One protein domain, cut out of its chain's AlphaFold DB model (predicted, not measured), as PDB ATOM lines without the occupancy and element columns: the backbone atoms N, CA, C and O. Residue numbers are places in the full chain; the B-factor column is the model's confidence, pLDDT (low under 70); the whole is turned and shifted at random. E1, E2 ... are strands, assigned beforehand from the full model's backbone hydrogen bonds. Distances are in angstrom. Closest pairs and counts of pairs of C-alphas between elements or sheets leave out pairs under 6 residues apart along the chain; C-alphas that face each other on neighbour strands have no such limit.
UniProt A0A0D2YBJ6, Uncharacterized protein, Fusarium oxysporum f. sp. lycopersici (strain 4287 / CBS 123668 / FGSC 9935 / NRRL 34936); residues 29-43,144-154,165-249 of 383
ATOM      1  N   THR A  29      40.675  29.332  37.523       53.97
ATOM      2  CA  THR A  29      39.886  29.128  36.309       53.97
ATOM      3  C   THR A  29      40.678  28.239  35.357       53.97
ATOM      4  O   THR A  29      41.868  28.458  35.123       53.97
ATOM      5  N   TRP A  30      40.009  27.236  34.794       59.91
ATOM      6  CA  TRP A  30      40.522  26.468  33.665       59.91
ATOM      7  C   TRP A  30      39.679  26.709  32.413       59.91
ATOM      8  O   TRP A  30      38.597  27.288  32.478       59.91
ATOM      9  N   CYS A  31      40.176  26.243  31.271       68.75
ATOM     10  CA  CYS A  31      39.441  26.257  30.014       68.75
ATOM     11  C   CYS A  31      39.363  24.838  29.455       68.75
ATOM     12  O   CYS A  31      40.385  24.172  29.278       68.75
ATOM     13  N   VAL A  32      38.148  24.395  29.152       69.94
ATOM     14  CA  VAL A  32      37.857  23.091  28.552       69.94
ATOM     15  C   VAL A  32      37.055  23.355  27.287       69.94
ATOM     16  O   VAL A  32      35.933  23.825  27.407       69.94
ATOM     17  N   ALA A  33      37.647  23.095  26.120       66.94
ATOM     18  CA  ALA A  33      37.012  23.124  24.812       66.94
ATOM     19  C   ALA A  33      36.006  21.976  24.666       66.94
ATOM     20  O   ALA A  33      36.343  20.808  24.851       66.94
ATOM     21  N   TYR A  34      34.794  22.292  24.242       69.88
ATOM     22  CA  TYR A  34      33.884  21.321  23.651       69.88
ATOM     23  C   TYR A  34      34.209  21.114  22.160       69.88
ATOM     24  O   TYR A  34      34.260  22.066  21.390       69.88
ATOM     25  N   LEU A  35      34.430  19.867  21.746       64.75
ATOM     26  CA  LEU A  35      34.341  19.419  20.352       64.75
ATOM     27  C   LEU A  35      33.021  18.668  20.197       64.75
ATOM     28  O   LEU A  35      32.644  18.002  21.145       64.75
ATOM     29  N   SER A  36      32.388  18.693  19.019       58.59
ATOM     30  CA  SER A  36      31.031  18.200  18.644       58.59
ATOM     31  C   SER A  36      30.482  16.877  19.227       58.59
ATOM     32  O   SER A  36      29.347  16.502  18.951       58.59
ATOM     33  N   THR A  37      31.285  16.134  19.981       64.12
ATOM     34  CA  THR A  37      30.964  14.866  20.629       64.12
ATOM     35  C   THR A  37      31.501  14.755  22.077       64.12
ATOM     36  O   THR A  37      30.888  14.043  22.873       64.12
ATOM     37  N   TYR A  38      32.568  15.481  22.466       68.69
ATOM     38  CA  TYR A  38      33.258  15.369  23.769       68.69
ATOM     39  C   TYR A  38      34.016  16.640  24.222       68.69
ATOM     40  O   TYR A  38      34.274  17.557  23.450       68.69
ATOM     41  N   LEU A  39      34.411  16.684  25.501       71.69
ATOM     42  CA  LEU A  39      35.169  17.780  26.127       71.69
ATOM     43  C   LEU A  39      36.690  17.510  26.165       71.69
ATOM     44  O   LEU A  39      37.104  16.371  26.371       71.69
ATOM     45  N   VAL A  40      37.506  18.561  26.002       67.31
ATOM     46  CA  VAL A  40      38.980  18.555  25.852       67.31
ATOM     47  C   VAL A  40      39.608  19.768  26.567       67.31
ATOM     48  O   VAL A  40      39.107  20.872  26.408       67.31
ATOM     49  N   PRO A  41      40.723  19.662  27.311       63.88
ATOM     50  CA  PRO A  41      41.387  20.837  27.902       63.88
ATOM     51  C   PRO A  41      42.015  21.774  26.854       63.88
ATOM     52  O   PRO A  41      42.710  21.310  25.950       63.88
ATOM     53  N   VAL A  42      41.863  23.093  27.013       61.22
ATOM     54  CA  VAL A  42      42.527  24.088  26.145       61.22
ATOM     55  C   VAL A  42      43.975  24.299  26.592       61.22
ATOM     56  O   VAL A  42      44.242  24.592  27.759       61.22
ATOM     57  N   ALA A  43      44.922  24.208  25.658       58.59
ATOM     58  CA  ALA A  43      46.313  24.588  25.894       58.59
ATOM     59  C   ALA A  43      46.510  26.095  25.652       58.59
ATOM     60  O   ALA A  43      46.115  26.616  24.613       58.59
ATOM     61  N   ARG A 144      33.133  24.166  17.304       35.44
ATOM     62  CA  ARG A 144      33.504  25.399  17.992       35.44
ATOM     63  C   ARG A 144      34.195  24.997  19.283       35.44
ATOM     64  O   ARG A 144      33.520  24.519  20.180       35.44
ATOM     65  N   SER A 145      35.501  25.213  19.376       34.31
ATOM     66  CA  SER A 145      36.218  25.198  20.650       34.31
ATOM     67  C   SER A 145      35.590  26.226  21.603       34.31
ATOM     68  O   SER A 145      35.512  27.412  21.283       34.31
ATOM     69  N   VAL A 146      35.108  25.744  22.748       44.25
ATOM     70  CA  VAL A 146      33.997  26.331  23.530       44.25
ATOM     71  C   VAL A 146      34.239  26.091  25.013       44.25
ATOM     72  O   VAL A 146      34.536  24.957  25.361       44.25
ATOM     73  N   ILE A 147      34.165  27.113  25.869       50.44
ATOM     74  CA  ILE A 147      34.882  27.168  27.157       50.44
ATOM     75  C   ILE A 147      33.958  27.372  28.359       50.44
ATOM     76  O   ILE A 147      33.201  28.337  28.402       50.44
ATOM     77  N   PHE A 148      34.162  26.571  29.410       53.47
ATOM     78  CA  PHE A 148      33.459  26.700  30.693       53.47
ATOM     79  C   PHE A 148      34.401  27.049  31.853       53.47
ATOM     80  O   PHE A 148      35.436  26.408  32.046       53.47
ATOM     81  N   LEU A 149      33.997  28.034  32.662       44.91
ATOM     82  CA  LEU A 149      34.571  28.326  33.978       44.91
ATOM     83  C   LEU A 149      34.093  27.266  34.979       44.91
ATOM     84  O   LEU A 149      32.894  27.103  35.186       44.91
ATOM     85  N   ILE A 150      35.031  26.595  35.646       46.59
ATOM     86  CA  ILE A 150      34.770  25.790  36.846       46.59
ATOM     87  C   ILE A 150      35.689  26.320  37.946       46.59
ATOM     88  O   ILE A 150      36.843  26.658  37.683       46.59
ATOM     89  N   SER A 151      35.162  26.419  39.164       38.03
ATOM     90  CA  SER A 151      35.907  26.842  40.348       38.03
ATOM     91  C   SER A 151      36.302  25.611  41.160       38.03
ATOM     92  O   SER A 151      35.451  24.774  41.446       38.03
ATOM     93  N   ALA A 152      37.570  25.503  41.557       39.28
ATOM     94  CA  ALA A 152      38.060  24.383  42.356       39.28
ATOM     95  C   ALA A 152      38.919  24.880  43.535       39.28
ATOM     96  O   ALA A 152      40.035  25.356  43.316       39.28
ATOM     97  N   PRO A 153      38.457  24.763  44.794       33.66
ATOM     98  CA  PRO A 153      39.290  25.064  45.947       33.66
ATOM     99  C   PRO A 153      40.393  24.004  46.108       33.66
ATOM    100  O   PRO A 153      40.140  22.803  46.050       33.66
ATOM    101  N   ASN A 154      41.606  24.472  46.419       40.34
ATOM    102  CA  ASN A 154      42.801  23.675  46.727       40.34
ATOM    103  C   ASN A 154      43.463  22.950  45.530       40.34
ATOM    104  O   ASN A 154      43.325  21.742  45.316       40.34
ATOM    105  N   GLY A 165      43.676  14.824  24.705       56.19
ATOM    106  CA  GLY A 165      42.566  15.261  25.551       56.19
ATOM    107  C   GLY A 165      41.474  14.199  25.642       56.19
ATOM    108  O   GLY A 165      40.700  14.016  24.705       56.19
ATOM    109  N   VAL A 166      41.423  13.498  26.775       59.91
ATOM    110  CA  VAL A 166      40.533  12.351  26.970       59.91
ATOM    111  C   VAL A 166      39.058  12.776  26.942       59.91
ATOM    112  O   VAL A 166      38.673  13.642  27.734       59.91
ATOM    113  N   PRO A 167      38.213  12.150  26.098       67.00
ATOM    114  CA  PRO A 167      36.800  12.484  26.001       67.00
ATOM    115  C   PRO A 167      36.032  12.167  27.287       67.00
ATOM    116  O   PRO A 167      36.152  11.082  27.859       67.00
ATOM    117  N   PHE A 168      35.153  13.087  27.683       78.62
ATOM    118  CA  PHE A 168      34.042  12.781  28.586       78.62
ATOM    119  C   PHE A 168      33.150  11.679  27.982       78.62
ATOM    120  O   PHE A 168      32.926  11.647  26.770       78.62
ATOM    121  N   PHE A 169      32.626  10.793  28.831       79.88
ATOM    122  CA  PHE A 169      31.794   9.655  28.437       79.88
ATOM    123  C   PHE A 169      30.720   9.344  29.485       79.88
ATOM    124  O   PHE A 169      30.915   9.649  30.660       79.88
ATOM    125  N   TYR A 170      29.647   8.665  29.083       80.25
ATOM    126  CA  TYR A 170      28.629   8.098  29.977       80.25
ATOM    127  C   TYR A 170      28.691   6.569  29.971       80.25
ATOM    128  O   TYR A 170      28.776   5.964  28.899       80.25
ATOM    129  N   ASP A 171      28.634   5.964  31.156       80.00
ATOM    130  CA  ASP A 171      28.669   4.506  31.369       80.00
ATOM    131  C   ASP A 171      27.520   4.027  32.288       80.00
ATOM    132  O   ASP A 171      27.663   3.084  33.062       80.00
ATOM    133  N   GLY A 172      26.365   4.709  32.238       82.62
ATOM    134  CA  GLY A 172      25.179   4.359  33.038       82.62
ATOM    135  C   GLY A 172      25.183   4.882  34.481       82.62
ATOM    136  O   GLY A 172      24.442   4.372  35.317       82.62
ATOM    137  N   GLU A 173      26.027   5.867  34.787       87.88
ATOM    138  CA  GLU A 173      26.157   6.484  36.113       87.88
ATOM    139  C   GLU A 173      25.104   7.579  36.373       87.88
ATOM    140  O   GLU A 173      24.776   8.348  35.479       87.88
ATOM    141  N   ASP A 174      24.598   7.713  37.604       89.31
ATOM    142  CA  ASP A 174      23.517   8.672  37.900       89.31
ATOM    143  C   ASP A 174      23.895  10.143  37.608       89.31
ATOM    144  O   ASP A 174      23.066  10.938  37.146       89.31
ATOM    145  N   TYR A 175      25.163  10.489  37.858       90.69
ATOM    146  CA  TYR A 175      25.809  11.768  37.558       90.69
ATOM    147  C   TYR A 175      27.327  11.584  37.394       90.69
ATOM    148  O   TYR A 175      27.915  10.667  37.971       90.69
ATOM    149  N   LYS A 176      27.985  12.487  36.657       87.44
ATOM    150  CA  LYS A 176      29.445  12.475  36.432       87.44
ATOM    151  C   LYS A 176      30.031  13.882  36.536       87.44
ATOM    152  O   LYS A 176      29.429  14.841  36.068       87.44
ATOM    153  N   GLU A 177      31.210  14.026  37.134       84.88
ATOM    154  CA  GLU A 177      31.899  15.323  37.231       84.88
ATOM    155  C   GLU A 177      32.325  15.831  35.841       84.88
ATOM    156  O   GLU A 177      32.873  15.063  35.045       84.88
ATOM    157  N   LEU A 178      32.137  17.126  35.558       78.56
ATOM    158  CA  LEU A 178      32.718  17.801  34.389       78.56
ATOM    159  C   LEU A 178      34.213  18.069  34.618       78.56
ATOM    160  O   LEU A 178      34.674  19.205  34.726       78.56
ATOM    161  N   ALA A 179      34.975  16.986  34.695       72.88
ATOM    162  CA  ALA A 179      36.416  16.989  34.868       72.88
ATOM    163  C   ALA A 179      37.095  16.084  33.833       72.88
ATOM    164  O   ALA A 179      36.467  15.249  33.183       72.88
ATOM    165  N   MET A 180      38.416  16.228  33.712       61.69
ATOM    166  CA  MET A 180      39.242  15.320  32.919       61.69
ATOM    167  C   MET A 180      39.109  13.870  33.409       61.69
ATOM    168  O   MET A 180      39.533  13.553  34.527       61.69
ATOM    169  N   GLY A 181      38.543  13.011  32.561       60.66
ATOM    170  CA  GLY A 181      38.345  11.589  32.832       60.66
ATOM    171  C   GLY A 181      39.541  10.701  32.450       60.66
ATOM    172  O   GLY A 181      40.463  11.151  31.767       60.66
ATOM    173  N   PRO A 182      39.537   9.427  32.884       63.78
ATOM    174  CA  PRO A 182      40.374   8.374  32.310       63.78
ATOM    175  C   PRO A 182      39.829   7.937  30.939       63.78
ATOM    176  O   PRO A 182      38.674   8.212  30.616       63.78
ATOM    177  N   THR A 183      40.643   7.239  30.141       67.75
ATOM    178  CA  THR A 183      40.257   6.725  28.812       67.75
ATOM    179  C   THR A 183      38.919   5.969  28.866       67.75
ATOM    180  O   THR A 183      38.771   5.105  29.735       67.75
ATOM    181  N   PRO A 184      37.950   6.258  27.972       66.69
ATOM    182  CA  PRO A 184      36.611   5.676  28.045       66.69
ATOM    183  C   PRO A 184      36.622   4.140  27.915       66.69
ATOM    184  O   PRO A 184      37.335   3.608  27.056       66.69
ATOM    185  N   PRO A 185      35.809   3.419  28.710       68.38
ATOM    186  CA  PRO A 185      35.558   1.992  28.529       68.38
ATOM    187  C   PRO A 185      34.969   1.652  27.152       68.38
ATOM    188  O   PRO A 185      34.299   2.461  26.508       68.38
ATOM    189  N   ALA A 186      35.175   0.412  26.705       64.62
ATOM    190  CA  ALA A 186      34.588  -0.077  25.463       64.62
ATOM    191  C   ALA A 186      33.058  -0.203  25.596       64.62
ATOM    192  O   ALA A 186      32.571  -1.031  26.361       64.62
ATOM    193  N   GLY A 187      32.320   0.597  24.824       63.81
ATOM    194  CA  GLY A 187      30.853   0.674  24.869       63.81
ATOM    195  C   GLY A 187      30.305   1.938  25.539       63.81
ATOM    196  O   GLY A 187      29.124   2.229  25.369       63.81
ATOM    197  N   ALA A 188      31.151   2.716  26.222       65.31
ATOM    198  CA  ALA A 188      30.756   3.988  26.818       65.31
ATOM    199  C   ALA A 188      30.309   5.006  25.752       65.31
ATOM    200  O   ALA A 188      30.886   5.090  24.661       65.31
ATOM    201  N   VAL A 189      29.296   5.814  26.069       63.41
ATOM    202  CA  VAL A 189      28.736   6.791  25.126       63.41
ATOM    203  C   VAL A 189      29.620   8.040  25.104       63.41
ATOM    204  O   VAL A 189      29.704   8.765  26.090       63.41
ATOM    205  N   THR A 190      30.280   8.292  23.972       67.25
ATOM    206  CA  THR A 190      31.212   9.419  23.739       67.25
ATOM    207  C   THR A 190      30.660  10.454  22.751       67.25
ATOM    208  O   THR A 190      31.409  11.190  22.114       67.25
ATOM    209  N   ARG A 191      29.334  10.473  22.577       68.12
ATOM    210  CA  ARG A 191      28.580  11.401  21.726       68.12
ATOM    211  C   ARG A 191      27.348  11.852  22.502       68.12
ATOM    212  O   ARG A 191      26.296  11.241  22.374       68.12
ATOM    213  N   LEU A 192      27.546  12.822  23.388       74.62
ATOM    214  CA  LEU A 192      26.550  13.200  24.399       74.62
ATOM    215  C   LEU A 192      26.232  14.682  24.441       74.62
ATOM    216  O   LEU A 192      25.269  15.057  25.081       74.62
ATOM    217  N   PHE A 193      27.052  15.538  23.850       80.25
ATOM    218  CA  PHE A 193      26.887  16.979  23.974       80.25
ATOM    219  C   PHE A 193      26.339  17.574  22.681       80.25
ATOM    220  O   PHE A 193      26.540  17.041  21.593       80.25
ATOM    221  N   THR A 194      25.655  18.706  22.811       80.00
ATOM    222  CA  THR A 194      25.181  19.528  21.696       80.00
ATOM    223  C   THR A 194      25.047  20.986  22.152       80.00
ATOM    224  O   THR A 194      25.332  21.307  23.309       80.00
ATOM    225  N   THR A 195      24.660  21.899  21.261       75.81
ATOM    226  CA  THR A 195      24.522  23.331  21.580       75.81
ATOM    227  C   THR A 195      23.214  23.910  21.061       75.81
ATOM    228  O   THR A 195      23.006  23.977  19.848       75.81
ATOM    229  N   ALA A 196      22.384  24.427  21.967       78.50
ATOM    230  CA  ALA A 196      21.216  25.234  21.627       78.50
ATOM    231  C   ALA A 196      21.588  26.722  21.696       78.50
ATOM    232  O   ALA A 196      21.605  27.340  22.763       78.50
ATOM    233  N   GLY A 197      21.930  27.299  20.541       80.69
ATOM    234  CA  GLY A 197      22.365  28.692  20.434       80.69
ATOM    235  C   GLY A 197      23.696  28.937  21.152       80.69
ATOM    236  O   GLY A 197      24.756  28.705  20.576       80.69
ATOM    237  N   GLN A 198      23.622  29.423  22.392       76.88
ATOM    238  CA  GLN A 198      24.777  29.750  23.237       76.88
ATOM    239  C   GLN A 198      24.890  28.860  24.491       76.88
ATOM    240  O   GLN A 198      25.884  28.978  25.198       76.88
ATOM    241  N   SER A 199      23.934  27.954  24.742       75.44
ATOM    242  CA  SER A 199      23.990  26.998  25.859       75.44
ATOM    243  C   SER A 199      24.487  25.631  25.395       75.44
ATOM    244  O   SER A 199      24.042  25.124  24.359       75.44
ATOM    245  N   LEU A 200      25.354  25.006  26.191       80.06
ATOM    246  CA  LEU A 200      25.652  23.579  26.096       80.06
ATOM    247  C   LEU A 200      24.415  22.783  26.541       80.06
ATOM    248  O   LEU A 200      23.679  23.212  27.432       80.06
ATOM    249  N   GLN A 201      24.192  21.633  25.917       84.31
ATOM    250  CA  GLN A 201      23.149  20.664  26.254       84.31
ATOM    251  C   GLN A 201      23.717  19.244  26.189       84.31
ATOM    252  O   GLN A 201      24.780  19.031  25.597       84.31
ATOM    253  N   VAL A 202      23.000  18.283  26.777       84.12
ATOM    254  CA  VAL A 202      23.366  16.863  26.754       84.12
ATOM    255  C   VAL A 202      22.288  16.058  26.018       84.12
ATOM    256  O   VAL A 202      21.194  15.850  26.532       84.12
ATOM    257  N   ASP A 203      22.606  15.621  24.800       83.62
ATOM    258  CA  ASP A 203      21.803  14.712  23.977       83.62
ATOM    259  C   ASP A 203      22.042  13.262  24.438       83.62
ATOM    260  O   ASP A 203      22.959  12.573  23.979       83.62
ATOM    261  N   LEU A 204      21.256  12.824  25.426       81.75
ATOM    262  CA  LEU A 204      21.296  11.462  25.957       81.75
ATOM    263  C   LEU A 204      20.231  10.595  25.253       81.75
ATOM    264  O   LEU A 204      19.036  10.845  25.423       81.75
ATOM    265  N   PRO A 205      20.600   9.535  24.509       73.25
ATOM    266  CA  PRO A 205      19.628   8.738  23.764       73.25
ATOM    267  C   PRO A 205      18.653   8.004  24.699       73.25
ATOM    268  O   PRO A 205      18.991   6.987  25.304       73.25
ATOM    269  N   GLY A 206      17.417   8.507  24.775       72.50
ATOM    270  CA  GLY A 206      16.340   7.937  25.591       72.50
ATOM    271  C   GLY A 206      16.193   8.527  26.999       72.50
ATOM    272  O   GLY A 206      15.451   7.957  27.798       72.50
ATOM    273  N   GLY A 207      16.851   9.648  27.305       78.00
ATOM    274  CA  GLY A 207      16.678  10.375  28.564       78.00
ATOM    275  C   GLY A 207      16.903  11.879  28.406       78.00
ATOM    276  O   GLY A 207      17.178  12.364  27.313       78.00
ATOM    277  N   GLU A 208      16.791  12.612  29.506       82.62
ATOM    278  CA  GLU A 208      17.169  14.024  29.595       82.62
ATOM    279  C   GLU A 208      18.377  14.133  30.527       82.62
ATOM    280  O   GLU A 208      18.458  13.410  31.520       82.62
ATOM    281  N   ALA A 209      19.330  15.006  30.204       88.50
ATOM    282  CA  ALA A 209      20.502  15.226  31.034       88.50
ATOM    283  C   ALA A 209      20.841  16.718  31.116       88.50
ATOM    284  O   ALA A 209      20.754  17.461  30.138       88.50
ATOM    285  N   GLY A 210      21.214  17.146  32.318       88.94
ATOM    286  CA  GLY A 210      21.430  18.546  32.673       88.94
ATOM    287  C   GLY A 210      22.747  18.763  33.404       88.94
ATOM    288  O   GLY A 210      23.563  17.847  33.532       88.94
ATOM    289  N   PHE A 211      22.945  19.982  33.901       87.38
ATOM    290  CA  PHE A 211      24.129  20.356  34.667       87.38
ATOM    291  C   PHE A 211      23.743  20.885  36.043       87.38
ATOM    292  O   PHE A 211      22.735  21.578  36.202       87.38
ATOM    293  N   CYS A 212      24.579  20.606  37.037       87.00
ATOM    294  CA  CYS A 212      24.458  21.199  38.360       87.00
ATOM    295  C   CYS A 212      25.838  21.541  38.939       87.00
ATOM    296  O   CYS A 212      26.844  20.956  38.532       87.00
ATOM    297  N   GLN A 213      25.905  22.471  39.890       83.06
ATOM    298  CA  GLN A 213      27.136  22.855  40.582       83.06
ATOM    299  C   GLN A 213      26.991  22.673  42.098       83.06
ATOM    300  O   GLN A 213      25.983  23.067  42.684       83.06
ATOM    301  N   THR A 214      27.994  22.077  42.743       80.88
ATOM    302  CA  THR A 214      28.070  21.982  44.211       80.88
ATOM    303  C   THR A 214      28.688  23.244  44.818       80.88
ATOM    304  O   THR A 214      29.395  23.994  44.149       80.88
ATOM    305  N   SER A 215      28.466  23.482  46.114       76.62
ATOM    306  CA  SER A 215      28.932  24.690  46.827       76.62
ATOM    307  C   SER A 215      30.458  24.870  46.901       76.62
ATOM    308  O   SER A 215      30.939  25.937  47.279       76.62
ATOM    309  N   ASP A 216      31.229  23.853  46.513       74.25
ATOM    310  CA  ASP A 216      32.679  23.899  46.317       74.25
ATOM    311  C   ASP A 216      33.092  24.157  44.851       74.25
ATOM    312  O   ASP A 216      34.259  24.005  44.497       74.25
ATOM    313  N   GLY A 217      32.151  24.573  43.999       71.44
ATOM    314  CA  GLY A 217      32.388  25.057  42.640       71.44
ATOM    315  C   GLY A 217      32.520  23.981  41.560       71.44
ATOM    316  O   GLY A 217      32.547  24.335  40.375       71.44
ATOM    317  N   ARG A 218      32.560  22.689  41.918       78.19
ATOM    318  CA  ARG A 218      32.604  21.594  40.936       78.19
ATOM    319  C   ARG A 218      31.260  21.449  40.223       78.19
ATOM    320  O   ARG A 218      30.206  21.474  40.853       78.19
ATOM    321  N   VAL A 219      31.315  21.291  38.903       82.00
ATOM    322  CA  VAL A 219      30.138  21.105  38.044       82.00
ATOM    323  C   VAL A 219      30.006  19.625  37.681       82.00
ATOM    324  O   VAL A 219      31.004  18.955  37.411       82.00
ATOM    325  N   TYR A 220      28.777  19.124  37.661       86.25
ATOM    326  CA  TYR A 220      28.411  17.748  37.345       86.25
ATOM    327  C   TYR A 220      27.396  17.724  36.199       86.25
ATOM    328  O   TYR A 220      26.528  18.592  36.120       86.25
ATOM    329  N   VAL A 221      27.486  16.709  35.339       87.94
ATOM    330  CA  VAL A 221      26.381  16.280  34.472       87.94
ATOM    331  C   VAL A 221      25.478  15.363  35.283       87.94
ATOM    332  O   VAL A 221      25.976  14.438  35.928       87.94
ATOM    333  N   THR A 222      24.173  15.599  35.244       90.75
ATOM    334  CA  THR A 222      23.150  14.798  35.930       90.75
ATOM    335  C   THR A 222      22.301  14.063  34.900       90.75
ATOM    336  O   THR A 222      21.719  14.721  34.036       90.75
ATOM    337  N   PHE A 223      22.217  12.733  34.993       89.44
ATOM    338  CA  PHE A 223      21.498  11.880  34.032       89.44
ATOM    339  C   PHE A 223      20.215  11.276  34.624       89.44
ATOM    340  O   PHE A 223      19.213  11.137  33.931       89.44
ATOM    341  N   THR A 224      20.232  10.928  35.914       87.75
ATOM    342  CA  THR A 224      19.062  10.407  36.655       87.75
ATOM    343  C   THR A 224      18.811  11.186  37.949       87.75
ATOM    344  O   THR A 224      17.675  11.316  38.403       87.75
ATOM    345  N   SER A 225      19.881  11.704  38.554       89.19
ATOM    346  CA  SER A 225      19.890  12.498  39.780       89.19
ATOM    347  C   SER A 225      21.182  13.326  39.841       89.19
ATOM    348  O   SER A 225      21.999  13.273  38.925       89.19
ATOM    349  N   GLY A 226      21.372  14.112  40.901       89.44
ATOM    350  CA  GLY A 226      22.608  14.856  41.147       89.44
ATOM    351  C   GLY A 226      23.136  14.643  42.568       89.44
ATOM    352  O   GLY A 226      22.405  14.137  43.426       89.44
ATOM    353  N   PRO A 227      24.393  15.032  42.846       91.69
ATOM    354  CA  PRO A 227      24.950  14.953  44.190       91.69
ATOM    355  C   PRO A 227      24.181  15.853  45.173       91.69
ATOM    356  O   PRO A 227      23.561  16.852  44.804       91.69
ATOM    357  N   ALA A 228      24.211  15.501  46.460       91.31
ATOM    358  CA  ALA A 228      23.475  16.233  47.488       91.31
ATOM    359  C   ALA A 228      23.982  17.684  47.620       91.31
ATOM    360  O   ALA A 228      25.171  17.911  47.835       91.31
ATOM    361  N   GLY A 229      23.072  18.659  47.524       86.75
ATOM    362  CA  GLY A 229      23.419  20.086  47.568       86.75
ATOM    363  C   GLY A 229      23.974  20.654  46.256       86.75
ATOM    364  O   GLY A 229      24.660  21.672  46.288       86.75
ATOM    365  N   CYS A 230      23.703  20.003  45.121       88.50
ATOM    366  CA  CYS A 230      23.988  20.533  43.789       88.50
ATOM    367  C   CYS A 230      22.833  21.433  43.303       88.50
ATOM    368  O   CYS A 230      21.677  21.004  43.318       88.50
ATOM    369  N   GLU A 231      23.127  22.657  42.864       87.19
ATOM    370  CA  GLU A 231      22.154  23.598  42.280       87.19
ATOM    371  C   GLU A 231      22.159  23.489  40.747       87.19
ATOM    372  O   GLU A 231      23.223  23.317  40.161       87.19
ATOM    373  N   ALA A 232      21.001  23.563  40.081       85.12
ATOM    374  CA  ALA A 232      20.900  23.404  38.625       85.12
ATOM    375  C   ALA A 232      21.443  24.628  37.861       85.12
ATOM    376  O   ALA A 232      21.034  25.765  38.120       85.12
ATOM    377  N   VAL A 233      22.331  24.397  36.887       81.50
ATOM    378  CA  VAL A 233      23.065  25.456  36.172       81.50
ATOM    379  C   VAL A 233      22.925  25.348  34.655       81.50
ATOM    380  O   VAL A 233      22.896  24.252  34.098       81.50
ATOM    381  N   SER A 234      22.922  26.492  33.973       80.69
ATOM    382  CA  SER A 234      23.142  26.571  32.522       80.69
ATOM    383  C   SER A 234      24.613  26.868  32.216       80.69
ATOM    384  O   SER A 234      25.243  27.665  32.914       80.69
ATOM    385  N   LEU A 235      25.161  26.261  31.158       78.25
ATOM    386  CA  LEU A 235      26.565  26.412  30.757       78.25
ATOM    387  C   LEU A 235      26.681  27.140  29.407       78.25
ATOM    388  O   LEU A 235      26.413  26.557  28.356       78.25
ATOM    389  N   ASP A 236      27.086  28.414  29.440       75.19
ATOM    390  CA  ASP A 236      27.267  29.270  28.254       75.19
ATOM    391  C   ASP A 236      28.617  28.994  27.534       75.19
ATOM    392  O   ASP A 236      29.623  28.678  28.166       75.19
ATOM    393  N   VAL A 237      28.621  29.087  26.196       74.06
ATOM    394  CA  VAL A 237      29.541  28.332  25.299       74.06
ATOM    395  C   VAL A 237      30.820  29.067  24.790       74.06
ATOM    396  O   VAL A 237      31.894  28.478  24.812       74.06
ATOM    397  N   TYR A 238      30.773  30.349  24.393       73.56
ATOM    398  CA  TYR A 238      31.946  31.173  23.974       73.56
ATOM    399  C   TYR A 238      32.797  30.660  22.771       73.56
ATOM    400  O   TYR A 238      32.455  29.673  22.130       73.56
ATOM    401  N   ASP A 239      33.863  31.386  22.395       70.75
ATOM    402  CA  ASP A 239      34.845  31.036  21.338       70.75
ATOM    403  C   ASP A 239      36.256  30.841  21.932       70.75
ATOM    404  O   ASP A 239      36.626  31.547  22.872       70.75
ATOM    405  N   GLU A 240      37.071  29.935  21.373       67.81
ATOM    406  CA  GLU A 240      38.431  29.613  21.854       67.81
ATOM    407  C   GLU A 240      39.291  30.843  22.153       67.81
ATOM    408  O   GLU A 240      39.985  30.897  23.169       67.81
ATOM    409  N   ARG A 241      39.208  31.861  21.289       72.88
ATOM    410  CA  ARG A 241      40.006  33.097  21.361       72.88
ATOM    411  C   ARG A 241      39.673  33.936  22.593       72.88
ATOM    412  O   ARG A 241      40.446  34.829  22.953       72.88
ATOM    413  N   GLN A 242      38.528  33.664  23.218       72.94
ATOM    414  CA  GLN A 242      38.116  34.258  24.479       72.94
ATOM    415  C   GLN A 242      38.783  33.580  25.681       72.94
ATOM    416  O   GLN A 242      38.910  34.249  26.697       72.94
ATOM    417  N   CYS A 243      39.275  32.337  25.607       73.06
ATOM    418  CA  CYS A 243      40.172  31.826  26.650       73.06
ATOM    419  C   CYS A 243      41.604  32.302  26.404       73.06
ATOM    420  O   CYS A 243      42.228  31.970  25.396       73.06
ATOM    421  N   GLN A 244      42.165  33.032  27.364       71.12
ATOM    422  CA  GLN A 244      43.570  33.424  27.356       71.12
ATOM    423  C   GLN A 244      44.158  33.214  28.752       71.12
ATOM    424  O   GLN A 244      43.631  33.714  29.743       71.12
ATOM    425  N   ASN A 245      45.258  32.462  28.838       67.38
ATOM    426  CA  ASN A 245      45.938  32.132  30.099       67.38
ATOM    427  C   ASN A 245      45.027  31.449  31.141       67.38
ATOM    428  O   ASN A 245      45.156  31.699  32.336       67.38
ATOM    429  N   GLY A 246      44.103  30.597  30.688       65.25
ATOM    430  CA  GLY A 246      43.117  29.939  31.547       65.25
ATOM    431  C   GLY A 246      41.976  30.842  32.028       65.25
ATOM    432  O   GLY A 246      41.280  30.458  32.954       65.25
ATOM    433  N   ARG A 247      41.762  32.029  31.443       66.94
ATOM    434  CA  ARG A 247      40.678  32.950  31.828       66.94
ATOM    435  C   ARG A 247      39.904  33.449  30.607       66.94
ATOM    436  O   ARG A 247      40.503  33.734  29.575       66.94
ATOM    437  N   LEU A 248      38.587  33.611  30.746       71.44
ATOM    438  CA  LEU A 248      37.756  34.265  29.731       71.44
ATOM    439  C   LEU A 248      38.029  35.782  29.668       71.44
ATOM    440  O   LEU A 248      37.995  36.470  30.691       71.44
ATOM    441  N   VAL A 249      38.282  36.301  28.464       72.31
ATOM    442  CA  VAL A 249      38.484  37.727  28.162       72.31
ATOM    443  C   VAL A 249      37.286  38.316  27.415       72.31
ATOM    444  O   VAL A 249      36.587  37.627  26.674       72.31
TER     445      VAL A 249
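Overview. This is residues 29 to 43, 144 to 154 and 165 to 249 of the 383 residues of an uncharacterized protein of Fusarium oxysporum f. sp. lycopersici (strain 4287 / CBS 123668 / FGSC 9935 / NRRL 34936) (UniProt A0A0D2YBJ6). Little regular structure is present: amid loops stand a twisted sheet of four short strands and, beyond the end where E6 begins, two small hairpins, E1 with E2 and E4 with E5. The 111 printed residues include eight named strands, E1 to E8, under half of the residues, and no named helix: all strand. The sheet's order is E3, E7, E6, E8, antiparallel. It is compact, radius of gyration of the C-alphas 13.4 A, spanning 36 by 29 by 28 A.

Arrangement. E7, residues 219 to 222, neighbours E3, residues 175 to 177 (N 176 to O 221, 2.9 A), and E6, residues 210 to 214 (N 220 to O 212, 2.8 A). E8, residues 230 to 233, neighbours E6 (N 213 to O 231, 2.8 A). The closest C-alphas of E6 and E5, residues 199 to 202, are Gly 210 and Val 202, 6.5 A.

Along the chain. E6 spans 13.7 A from C-alpha 210 at (21.430, 18.546, 32.673). E4 is residues 193 to 196, E1 32 to 35, E2 38 to 41. E8 ends at (23.065, 25.456, 36.172).

Size, cuts and confidence. Cuts leave gaps of 15.1 A between C-alphas 43 and 144 and 22.8 A between 154 and 165. The E3 to E4 link is long. Mean pLDDT of the printed part is 72.2; 44 residues are under 70.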